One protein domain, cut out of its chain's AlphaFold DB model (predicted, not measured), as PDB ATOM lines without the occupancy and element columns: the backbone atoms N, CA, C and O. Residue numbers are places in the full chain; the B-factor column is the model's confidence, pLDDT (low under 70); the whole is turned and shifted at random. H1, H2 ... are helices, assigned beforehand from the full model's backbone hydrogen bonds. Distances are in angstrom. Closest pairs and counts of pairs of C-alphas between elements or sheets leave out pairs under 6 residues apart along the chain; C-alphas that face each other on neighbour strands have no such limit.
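This is residues 166 to 239 of the 241 residues of an uncharacterized protein of Arundo donax (UniProt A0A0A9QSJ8). What shape do the parts make? Two long helices, H2 and H4, meet at a steep angle, the last residues of H2 on the middle of H4, with the short H1 near the middle of H2 and the small H3 near the start of H4. A long loop, residues 174 to 191, joins H1 to H2, and residues 212 to 218 stick out. What is the make-up? The 74 printed residues hold four named helices, in the order H1, H2, H3, H4, and no named strand: the class is all helix. How compact is it? It is loose, with a radius of gyration of the C-alphas of 14.4 A and spans of 41 by 29 by 26 A.

What does the helix at residues 192 to 206, H2, touch? With residues 202 to 206 alone it touches residues 229 to 233 of H4, residues 223 to 237, at a steep tilt of 64 degrees, opposite ways; the closest C-alphas, of Val 206 and Lys 232, are 6.3 A apart. With residues 197 to 201 alone it only just touches H1, residues 166 to 173, with 3 pairs of C-alphas within 8 A, the closest those of Leu 167 and Lys 197 at 6.8 A; the tilt is steep, 47 degrees, opposite ways. Where is the fourth helix? H3, residues 216 to 220, is close to H4 but not clearly touching, the closest C-alphas being those of Tyr 219 and Leu 225, 6.8 A apart; it is apart from H1 and H2, and H1 is apart from H4. How do the backbones run? In H1 and H2 every O i to N i+4 pair is within hydrogen-bond range; H4 has 10 of 11, and H3 has 0 of 1, with 2 of 2 O i to N i+3 pairs within range.

Where are the long helices? H2 runs 20.8 A from C-alpha 192 at (-13.390, -63.114, 41.122), and H4 runs 21.0 A to C-alpha 237 at (-18.234, -48.435, 29.525). Where are the short ones? H1 starts at C-alpha 166 at (-0.612, -57.449, 33.621) and measures 10.7 A; H3 measures 7.2 A.

How large is it? The two C-alphas farthest apart, of His 175 and Asn 221, are 42.4 A apart. Which links are long? H1 to H2 is a long link of 18 residues, H2 to H3 a short one and H3 to H4 a tight one; the printed part has no cut. Where is confidence low? The mean pLDDT of the printed part is 82.4, and residues 175 to 176 and 238 to 239 are under 70.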
ATOM      1  N   ALA A 166      -0.048 -56.251  32.985       76.81
ATOM      2  CA  ALA A 166      -0.612 -57.449  33.621       76.81
ATOM      3  C   ALA A 166      -2.039 -57.760  33.129       76.81
ATOM      4  O   ALA A 166      -2.388 -58.913  32.882       76.81
ATOM      5  N   LEU A 167      -2.840 -56.721  32.905       79.75
ATOM      6  CA  LEU A 167      -4.190 -56.825  32.360       79.75
ATOM      7  C   LEU A 167      -4.184 -57.283  30.891       79.75
ATOM      8  O   LEU A 167      -5.020 -58.092  30.476       79.75
ATOM      9  N   GLN A 168      -3.219 -56.805  30.107       81.06
ATOM     10  CA  GLN A 168      -3.005 -57.236  28.731       81.06
ATOM     11  C   GLN A 168      -2.622 -58.721  28.678       81.06
ATOM     12  O   GLN A 168      -3.181 -59.471  27.877       81.06
ATOM     13  N   ARG A 169      -1.755 -59.181  29.595       84.38
ATOM     14  CA  ARG A 169      -1.418 -60.608  29.767       84.38
ATOM     15  C   ARG A 169      -2.648 -61.449  30.116       84.38
ATOM     16  O   ARG A 169      -2.868 -62.480  29.487       84.38
ATOM     17  N   LEU A 170      -3.474 -60.984  31.055       79.81
ATOM     18  CA  LEU A 170      -4.709 -61.662  31.466       79.81
ATOM     19  C   LEU A 170      -5.721 -61.758  30.315       79.81
ATOM     20  O   LEU A 170      -6.355 -62.792  30.126       79.81
ATOM     21  N   SER A 171      -5.841 -60.706  29.505       81.06
ATOM     22  CA  SER A 171      -6.730 -60.693  28.338       81.06
ATOM     23  C   SER A 171      -6.239 -61.615  27.222       81.06
ATOM     24  O   SER A 171      -7.044 -62.337  26.640       81.06
ATOM     25  N   ARG A 172      -4.923 -61.648  26.966       82.88
ATOM     26  CA  ARG A 172      -4.308 -62.530  25.964       82.88
ATOM     27  C   ARG A 172      -4.470 -64.005  26.324       82.88
ATOM     28  O   ARG A 172      -4.866 -64.782  25.469       82.88
ATOM     29  N   ALA A 173      -4.234 -64.371  27.585       78.19
ATOM     30  CA  ALA A 173      -4.378 -65.751  28.062       78.19
ATOM     31  C   ALA A 173      -5.819 -66.287  27.963       78.19
ATOM     32  O   ALA A 173      -6.037 -67.491  27.902       78.19
ATOM     33  N   ARG A 174      -6.812 -65.392  27.968       76.31
ATOM     34  CA  ARG A 174      -8.241 -65.734  27.961       76.31
ATOM     35  C   ARG A 174      -8.867 -65.773  26.565       76.31
ATOM     36  O   ARG A 174     -10.035 -66.138  26.483       76.31
ATOM     37  N   HIS A 175      -8.140 -65.361  25.520       66.06
ATOM     38  CA  HIS A 175      -8.594 -65.322  24.121       66.06
ATOM     39  C   HIS A 175     -10.020 -64.758  23.913       66.06
ATOM     40  O   HIS A 175     -10.730 -65.185  23.008       66.06
ATOM     41  N   GLY A 176     -10.476 -63.806  24.741       68.94
ATOM     42  CA  GLY A 176     -11.859 -63.328  24.659       68.94
ATOM     43  C   GLY A 176     -12.271 -62.263  25.678       68.94
ATOM     44  O   GLY A 176     -11.559 -61.955  26.641       68.94
ATOM     45  N   LYS A 177     -13.456 -61.680  25.445       70.75
ATOM     46  CA  LYS A 177     -14.080 -60.647  26.288       70.75
ATOM     47  C   LYS A 177     -14.587 -61.280  27.589       70.75
ATOM     48  O   LYS A 177     -15.372 -62.221  27.557       70.75
ATOM     49  N   LEU A 178     -14.149 -60.764  28.738       70.44
ATOM     50  CA  LEU A 178     -14.700 -61.177  30.033       70.44
ATOM     51  C   LEU A 178     -15.986 -60.388  30.278       70.44
ATOM     52  O   LEU A 178     -15.922 -59.176  30.470       70.44
ATOM     53  N   SER A 179     -17.140 -61.049  30.242       74.31
ATOM     54  CA  SER A 179     -18.420 -60.412  30.553       74.31
ATOM     55  C   SER A 179     -18.519 -60.123  32.050       74.31
ATOM     56  O   SER A 179     -18.446 -61.042  32.868       74.31
ATOM     57  N   VAL A 180     -18.713 -58.857  32.410       79.44
ATOM     58  CA  VAL A 180     -18.993 -58.438  33.786       79.44
ATOM     59  C   VAL A 180     -20.494 -58.589  34.026       79.44
ATOM     60  O   VAL A 180     -21.277 -57.774  33.555       79.44
ATOM     61  N   VAL A 181     -20.895 -59.653  34.727       82.94
ATOM     62  CA  VAL A 181     -22.290 -59.880  35.140       82.94
ATOM     63  C   VAL A 181     -22.383 -59.684  36.649       82.94
ATOM     64  O   VAL A 181     -21.753 -60.418  37.417       82.94
ATOM     65  N   ILE A 182     -23.154 -58.684  37.073       84.31
ATOM     66  CA  ILE A 182     -23.470 -58.423  38.480       84.31
ATOM     67  C   ILE A 182     -24.926 -58.835  38.691       84.31
ATOM     68  O   ILE A 182     -25.837 -58.232  38.132       84.31
ATOM     69  N   THR A 183     -25.148 -59.901  39.458       86.38
ATOM     70  CA  THR A 183     -26.502 -60.363  39.788       86.38
ATOM     71  C   THR A 183     -27.204 -59.336  40.676       86.38
ATOM     72  O   THR A 183     -26.564 -58.758  41.559       86.38
ATOM     73  N   LYS A 184     -28.518 -59.149  40.498       86.12
ATOM     74  CA  LYS A 184     -29.328 -58.245  41.331       86.12
ATOM     75  C   LYS A 184     -29.097 -58.533  42.823       86.12
ATOM     76  O   LYS A 184     -29.053 -59.690  43.232       86.12
ATOM     77  N   GLY A 185     -28.901 -57.481  43.617       90.00
ATOM     78  CA  GLY A 185     -28.611 -57.585  45.052       90.00
ATOM     79  C   GLY A 185     -27.146 -57.875  45.410       90.00
ATOM     80  O   GLY A 185     -26.808 -57.851  46.589       90.00
ATOM     81  N   ARG A 186     -26.250 -58.105  44.438       82.88
ATOM     82  CA  ARG A 186     -24.804 -58.219  44.693       82.88
ATOM     83  C   ARG A 186     -24.071 -56.949  44.284       82.88
ATOM     84  O   ARG A 186     -24.372 -56.340  43.266       82.88
ATOM     85  N   ILE A 187     -23.057 -56.589  45.069       85.94
ATOM     86  CA  ILE A 187     -22.244 -55.380  44.848       85.94
ATOM     87  C   ILE A 187     -21.126 -55.637  43.820       85.94
ATOM     88  O   ILE A 187     -20.594 -54.707  43.219       85.94
ATOM     89  N   ARG A 188     -20.733 -56.901  43.612       82.06
ATOM     90  CA  ARG A 188     -19.593 -57.286  42.764       82.06
ATOM     91  C   ARG A 188     -19.933 -58.489  41.876       82.06
ATOM     92  O   ARG A 188     -20.812 -59.273  42.243       82.06
ATOM     93  N   PRO A 189     -19.236 -58.667  40.737       85.75
ATOM     94  CA  PRO A 189     -19.382 -59.857  39.902       85.75
ATOM     95  C   PRO A 189     -19.073 -61.135  40.684       85.75
ATOM     96  O   PRO A 189     -18.147 -61.158  41.493       85.75
ATOM     97  N   VAL A 190     -19.815 -62.207  40.399       86.25
ATOM     98  CA  VAL A 190     -19.656 -63.503  41.086       86.25
ATOM     99  C   VAL A 190     -18.285 -64.120  40.811       86.25
ATOM    100  O   VAL A 190     -17.707 -64.752  41.686       86.25
ATOM    101  N   VAL A 191     -17.751 -63.921  39.603       86.88
ATOM    102  CA  VAL A 191     -16.460 -64.483  39.198       86.88
ATOM    103  C   VAL A 191     -15.327 -63.549  39.647       86.88
ATOM    104  O   VAL A 191     -15.200 -62.456  39.081       86.88
ATOM    105  N   PRO A 192     -14.447 -63.971  40.580       85.44
ATOM    106  CA  PRO A 192     -13.390 -63.114  41.122       85.44
ATOM    107  C   PRO A 192     -12.465 -62.557  40.041       85.44
ATOM    108  O   PRO A 192     -12.179 -61.369  40.022       85.44
ATOM    109  N   LEU A 193     -12.077 -63.385  39.066       83.88
ATOM    110  CA  LEU A 193     -11.198 -62.975  37.970       83.88
ATOM    111  C   LEU A 193     -11.795 -61.839  37.119       83.88
ATOM    112  O   LEU A 193     -11.079 -60.940  36.680       83.88
ATOM    113  N   VAL A 194     -13.109 -61.875  36.892       84.81
ATOM    114  CA  VAL A 194     -13.833 -60.834  36.150       84.81
ATOM    115  C   VAL A 194     -13.908 -59.556  36.981       84.81
ATOM    116  O   VAL A 194     -13.654 -58.477  36.449       84.81
ATOM    117  N   ALA A 195     -14.185 -59.674  38.283       84.94
ATOM    118  CA  ALA A 195     -14.180 -58.545  39.209       84.94
ATOM    119  C   ALA A 195     -12.795 -57.880  39.291       84.94
ATOM    120  O   ALA A 195     -12.697 -56.658  39.207       84.94
ATOM    121  N   THR A 196     -11.722 -58.671  39.382       86.56
ATOM    122  CA  THR A 196     -10.338 -58.182  39.370       86.56
ATOM    123  C   THR A 196     -10.020 -57.475  38.061       86.56
ATOM    124  O   THR A 196      -9.522 -56.350  38.091       86.56
ATOM    125  N   LYS A 197     -10.349 -58.082  36.911       84.25
ATOM    126  CA  LYS A 197     -10.142 -57.457  35.599       84.25
ATOM    127  C   LYS A 197     -10.840 -56.100  35.529       84.25
ATOM    128  O   LYS A 197     -10.181 -55.096  35.265       84.25
ATOM    129  N   PHE A 198     -12.132 -56.073  35.843       83.81
ATOM    130  CA  PHE A 198     -12.939 -54.859  35.851       83.81
ATOM    131  C   PHE A 198     -12.345 -53.785  36.772       83.81
ATOM    132  O   PHE A 198     -12.102 -52.667  36.332       83.81
ATOM    133  N   ALA A 199     -12.005 -54.134  38.017       85.19
ATOM    134  CA  ALA A 199     -11.393 -53.202  38.960       85.19
ATOM    135  C   ALA A 199     -10.062 -52.631  38.440       85.19
ATOM    136  O   ALA A 199      -9.831 -51.425  38.533       85.19
ATOM    137  N   THR A 200      -9.195 -53.467  37.856       84.94
ATOM    138  CA  THR A 200      -7.917 -53.007  37.289       84.94
ATOM    139  C   THR A 200      -8.105 -52.108  36.067       84.94
ATOM    140  O   THR A 200      -7.410 -51.102  35.948       84.94
ATOM    141  N   GLU A 201      -9.067 -52.416  35.197       83.62
ATOM    142  CA  GLU A 201      -9.418 -51.598  34.033       83.62
ATOM    143  C   GLU A 201      -9.987 -50.236  34.430       83.62
ATOM    144  O   GLU A 201      -9.564 -49.210  33.893       83.62
ATOM    145  N   CYS A 202     -10.911 -50.217  35.393       83.44
ATOM    146  CA  CYS A 202     -11.453 -48.992  35.971       83.44
ATOM    147  C   CYS A 202     -10.346 -48.153  36.608       83.44
ATOM    148  O   CYS A 202     -10.255 -46.962  36.330       83.44
ATOM    149  N   ASN A 203      -9.473 -48.775  37.406       86.25
ATOM    150  CA  ASN A 203      -8.364 -48.078  38.043       86.25
ATOM    151  C   ASN A 203      -7.446 -47.432  36.995       86.25
ATOM    152  O   ASN A 203      -7.197 -46.239  37.075       86.25
ATOM    153  N   ILE A 204      -7.015 -48.161  35.960       84.75
ATOM    154  CA  ILE A 204      -6.160 -47.602  34.894       84.75
ATOM    155  C   ILE A 204      -6.859 -46.447  34.161       84.75
ATOM    156  O   ILE A 204      -6.237 -45.420  33.901       84.75
ATOM    157  N   GLY A 205      -8.151 -46.587  33.846       82.44
ATOM    158  CA  GLY A 205      -8.908 -45.562  33.121       82.44
ATOM    159  C   GLY A 205      -9.188 -44.286  33.922       82.44
ATOM    160  O   GLY A 205      -9.456 -43.246  33.330       82.44
ATOM    161  N   VAL A 206      -9.135 -44.354  35.251       86.00
ATOM    162  CA  VAL A 206      -9.489 -43.246  36.150       86.00
ATOM    163  C   VAL A 206      -8.265 -42.637  36.837       86.00
ATOM    164  O   VAL A 206      -8.261 -41.441  37.124       86.00
ATOM    165  N   ARG A 207      -7.222 -43.429  37.105       82.50
ATOM    166  CA  ARG A 207      -6.094 -43.086  37.990       82.50
ATOM    167  C   ARG A 207      -5.357 -41.801  37.613       82.50
ATOM    168  O   ARG A 207      -4.886 -41.121  38.514       82.50
ATOM    169  N   ASN A 208      -5.288 -41.461  36.327       82.31
ATOM    170  CA  ASN A 208      -4.623 -40.243  35.841       82.31
ATOM    171  C   ASN A 208      -5.556 -39.021  35.777       82.31
ATOM    172  O   ASN A 208      -5.165 -37.956  35.315       82.31
ATOM    173  N   HIS A 209      -6.816 -39.184  36.173       83.56
ATOM    174  CA  HIS A 209      -7.834 -38.137  36.115       83.56
ATOM    175  C   HIS A 209      -8.400 -37.796  37.487       83.56
ATOM    176  O   HIS A 209      -8.876 -36.684  37.680       83.56
ATOM    177  N   VAL A 210      -8.372 -38.743  38.424       85.44
ATOM    178  CA  VAL A 210      -8.826 -38.522  39.794       85.44
ATOM    179  C   VAL A 210      -7.599 -38.442  40.705       85.44
ATOM    180  O   VAL A 210      -6.899 -39.452  40.846       85.44
ATOM    181  N   PRO A 211      -7.321 -37.273  41.314       85.12
ATOM    182  CA  PRO A 211      -6.214 -37.114  42.245       85.12
ATOM    183  C   PRO A 211      -6.378 -38.070  43.421       85.12
ATOM    184  O   PRO A 211      -7.507 -38.408  43.807       85.12
ATOM    185  N   VAL A 212      -5.247 -38.486  44.001       85.56
ATOM    186  CA  VAL A 212      -5.281 -39.135  45.308       85.56
ATOM    187  C   VAL A 212      -5.005 -38.205  46.452       85.56
ATOM    188  O   VAL A 212      -3.972 -37.558  46.518       85.56
ATOM    189  N   LEU A 213      -6.009 -38.149  47.317       86.56
ATOM    190  CA  LEU A 213      -6.080 -37.283  48.467       86.56
ATOM    191  C   LEU A 213      -5.641 -38.082  49.689       86.56
ATOM    192  O   LEU A 213      -5.923 -39.280  49.784       86.56
ATOM    193  N   LYS A 214      -5.008 -37.397  50.642       89.00
ATOM    194  CA  LYS A 214      -4.501 -38.009  51.876       89.00
ATOM    195  C   LYS A 214      -5.606 -38.661  52.721       89.00
ATOM    196  O   LYS A 214      -5.362 -39.636  53.421       89.00
ATOM    197  N   ASN A 215      -6.838 -38.145  52.651       86.88
ATOM    198  CA  ASN A 215      -7.955 -38.592  53.484       86.88
ATOM    199  C   ASN A 215      -9.220 -38.862  52.653       86.88
ATOM    200  O   ASN A 215      -9.631 -38.052  51.819       86.88
ATOM    201  N   TRP A 216      -9.886 -39.986  52.931       86.31
ATOM    202  CA  TRP A 216     -11.120 -40.388  52.258       86.31
ATOM    203  C   TRP A 216     -12.283 -39.405  52.478       86.31
ATOM    204  O   TRP A 216     -13.136 -39.264  51.603       86.31
ATOM    205  N   LYS A 217     -12.331 -38.693  53.615       88.94
ATOM    206  CA  LYS A 217     -13.393 -37.713  53.915       88.94
ATOM    207  C   LYS A 217     -13.407 -36.554  52.914       88.94
ATOM    208  O   LYS A 217     -14.480 -36.070  52.567       88.94
ATOM    209  N   ILE A 218     -12.242 -36.174  52.383       87.62
ATOM    210  CA  ILE A 218     -12.111 -35.086  51.401       87.62
ATOM    211  C   ILE A 218     -12.862 -35.433  50.105       87.62
ATOM    212  O   ILE A 218     -13.469 -34.561  49.492       87.62
ATOM    213  N   TYR A 219     -12.929 -36.717  49.736       84.56
ATOM    214  CA  TYR A 219     -13.733 -37.163  48.594       84.56
ATOM    215  C   TYR A 219     -15.232 -36.952  48.801       84.56
ATOM    216  O   TYR A 219     -15.921 -36.572  47.858       84.56
ATOM    217  N   LYS A 220     -15.751 -37.197  50.013       83.31
ATOM    218  CA  LYS A 220     -17.188 -37.028  50.297       83.31
ATOM    219  C   LYS A 220     -17.615 -35.565  50.224       83.31
ATOM    220  O   LYS A 220     -18.724 -35.283  49.790       83.31
ATOM    221  N   ASN A 221     -16.714 -34.656  50.585       87.19
ATOM    222  CA  ASN A 221     -16.968 -33.217  50.578       87.19
ATOM    223  C   ASN A 221     -16.818 -32.587  49.179       87.19
ATOM    224  O   ASN A 221     -17.086 -31.403  49.013       87.19
ATOM    225  N   GLN A 222     -16.396 -33.359  48.170       86.06
ATOM    226  CA  GLN A 222     -16.136 -32.887  46.809       86.06
ATOM    227  C   GLN A 222     -16.997 -33.659  45.791       86.06
ATOM    228  O   GLN A 222     -16.501 -34.567  45.110       86.06
ATOM    229  N   PRO A 223     -18.286 -33.301  45.619       86.06
ATOM    230  CA  PRO A 223     -19.179 -33.999  44.689       86.06
ATOM    231  C   PRO A 223     -18.694 -33.925  43.230       86.06
ATOM    232  O   PRO A 223     -18.942 -34.841  42.441       86.06
ATOM    233  N   GLY A 224     -17.938 -32.881  42.867       88.31
ATOM    234  CA  GLY A 224     -17.323 -32.742  41.543       88.31
ATOM    235  C   GLY A 224     -16.340 -33.869  41.205       88.31
ATOM    236  O   GLY A 224     -16.271 -34.305  40.057       88.31
ATOM    237  N   LEU A 225     -15.645 -34.412  42.208       86.56
ATOM    238  CA  LEU A 225     -14.673 -35.489  42.025       86.56
ATOM    239  C   LEU A 225     -15.357 -36.830  41.741       86.56
ATOM    240  O   LEU A 225     -14.921 -37.587  40.871       86.56
ATOM    241  N   LEU A 226     -16.481 -37.088  42.416       85.25
ATOM    242  CA  LEU A 226     -17.338 -38.236  42.132       85.25
ATOM    243  C   LEU A 226     -17.955 -38.133  40.731       85.25
ATOM    244  O   LEU A 226     -17.981 -39.119  39.992       85.25
ATOM    245  N   ARG A 227     -18.402 -36.936  40.330       88.19
ATOM    246  CA  ARG A 227     -18.929 -36.691  38.981       88.19
ATOM    247  C   ARG A 227     -17.864 -36.909  37.905       88.19
ATOM    248  O   ARG A 227     -18.153 -37.545  36.895       88.19
ATOM    249  N   LEU A 228     -16.633 -36.444  38.128       89.44
ATOM    250  CA  LEU A 228     -15.499 -36.684  37.233       89.44
ATOM    251  C   LEU A 228     -15.184 -38.182  37.115       89.44
ATOM    252  O   LEU A 228     -15.040 -38.697  36.007       89.44
ATOM    253  N   PHE A 229     -15.134 -38.888  38.247       86.50
ATOM    254  CA  PHE A 229     -14.936 -40.336  38.306       86.50
ATOM    255  C   PHE A 229     -15.991 -41.090  37.480       86.50
ATOM    256  O   PHE A 229     -15.651 -41.878  36.594       86.50
ATOM    257  N   MET A 230     -17.272 -40.797  37.722       85.81
ATOM    258  CA  MET A 230     -18.396 -41.384  36.991       85.81
ATOM    259  C   MET A 230     -18.356 -41.042  35.501       85.81
ATOM    260  O   MET A 230     -18.528 -41.935  34.676       85.81
ATOM    261  N   GLY A 231     -18.052 -39.794  35.139       87.25
ATOM    262  CA  GLY A 231     -17.925 -39.371  33.744       87.25
ATOM    263  C   GLY A 231     -16.831 -40.136  32.994       87.25
ATOM    264  O   GLY A 231     -17.060 -40.623  31.888       87.25
ATOM    265  N   LYS A 232     -15.657 -40.325  33.611       87.38
ATOM    266  CA  LYS A 232     -14.550 -41.090  33.008       87.38
ATOM    267  C   LYS A 232     -14.889 -42.568  32.823       87.38
ATOM    268  O   LYS A 232     -14.527 -43.150  31.800       87.38
ATOM    269  N   LEU A 233     -15.604 -43.174  33.771       82.69
ATOM    270  CA  LEU A 233     -16.081 -44.550  33.630       82.69
ATOM    271  C   LEU A 233     -17.175 -44.673  32.565       82.69
ATOM    272  O   LEU A 233     -17.125 -45.593  31.747       82.69
ATOM    273  N   ALA A 234     -18.120 -43.733  32.532       81.00
ATOM    274  CA  ALA A 234     -19.222 -43.730  31.580       81.00
ATOM    275  C   ALA A 234     -18.731 -43.607  30.132       81.00
ATOM    276  O   ALA A 234     -19.143 -44.401  29.291       81.00
ATOM    277  N   LEU A 235     -17.769 -42.716  29.859       73.75
ATOM    278  CA  LEU A 235     -17.150 -42.567  28.532       73.75
ATOM    279  C   LEU A 235     -16.539 -43.871  27.995       73.75
ATOM    280  O   LEU A 235     -16.478 -44.072  26.785       73.75
ATOM    281  N   LYS A 236     -16.081 -44.765  28.878       71.50
ATOM    282  CA  LYS A 236     -15.432 -46.021  28.477       71.50
ATOM    283  C   LYS A 236     -16.385 -47.220  28.428       71.50
ATOM    284  O   LYS A 236     -16.154 -48.128  27.624       71.50
ATOM    285  N   TRP A 237     -17.418 -47.238  29.272       70.38
ATOM    286  CA  TRP A 237     -18.234 -48.435  29.525       70.38
ATOM    287  C   TRP A 237     -19.746 -48.247  29.382       70.38
ATOM    288  O   TRP A 237     -20.442 -49.247  29.247       70.38
ATOM    289  N   LEU A 238     -20.251 -47.011  29.421       65.44
ATOM    290  CA  LEU A 238     -21.688 -46.701  29.430       65.44
ATOM    291  C   LEU A 238     -22.164 -45.986  28.153       65.44
ATOM    292  O   LEU A 238     -23.362 -45.800  27.975       65.44
ATOM    293  N   VAL A 239     -21.252 -45.604  27.251       52.88
ATOM    294  CA  VAL A 239     -21.633 -45.152  25.905       52.88
ATOM    295  C   VAL A 239     -22.157 -46.366  25.126       52.88
ATOM    296  O   VAL A 239     -21.416 -47.353  25.013       52.88
TER     297      VAL A 239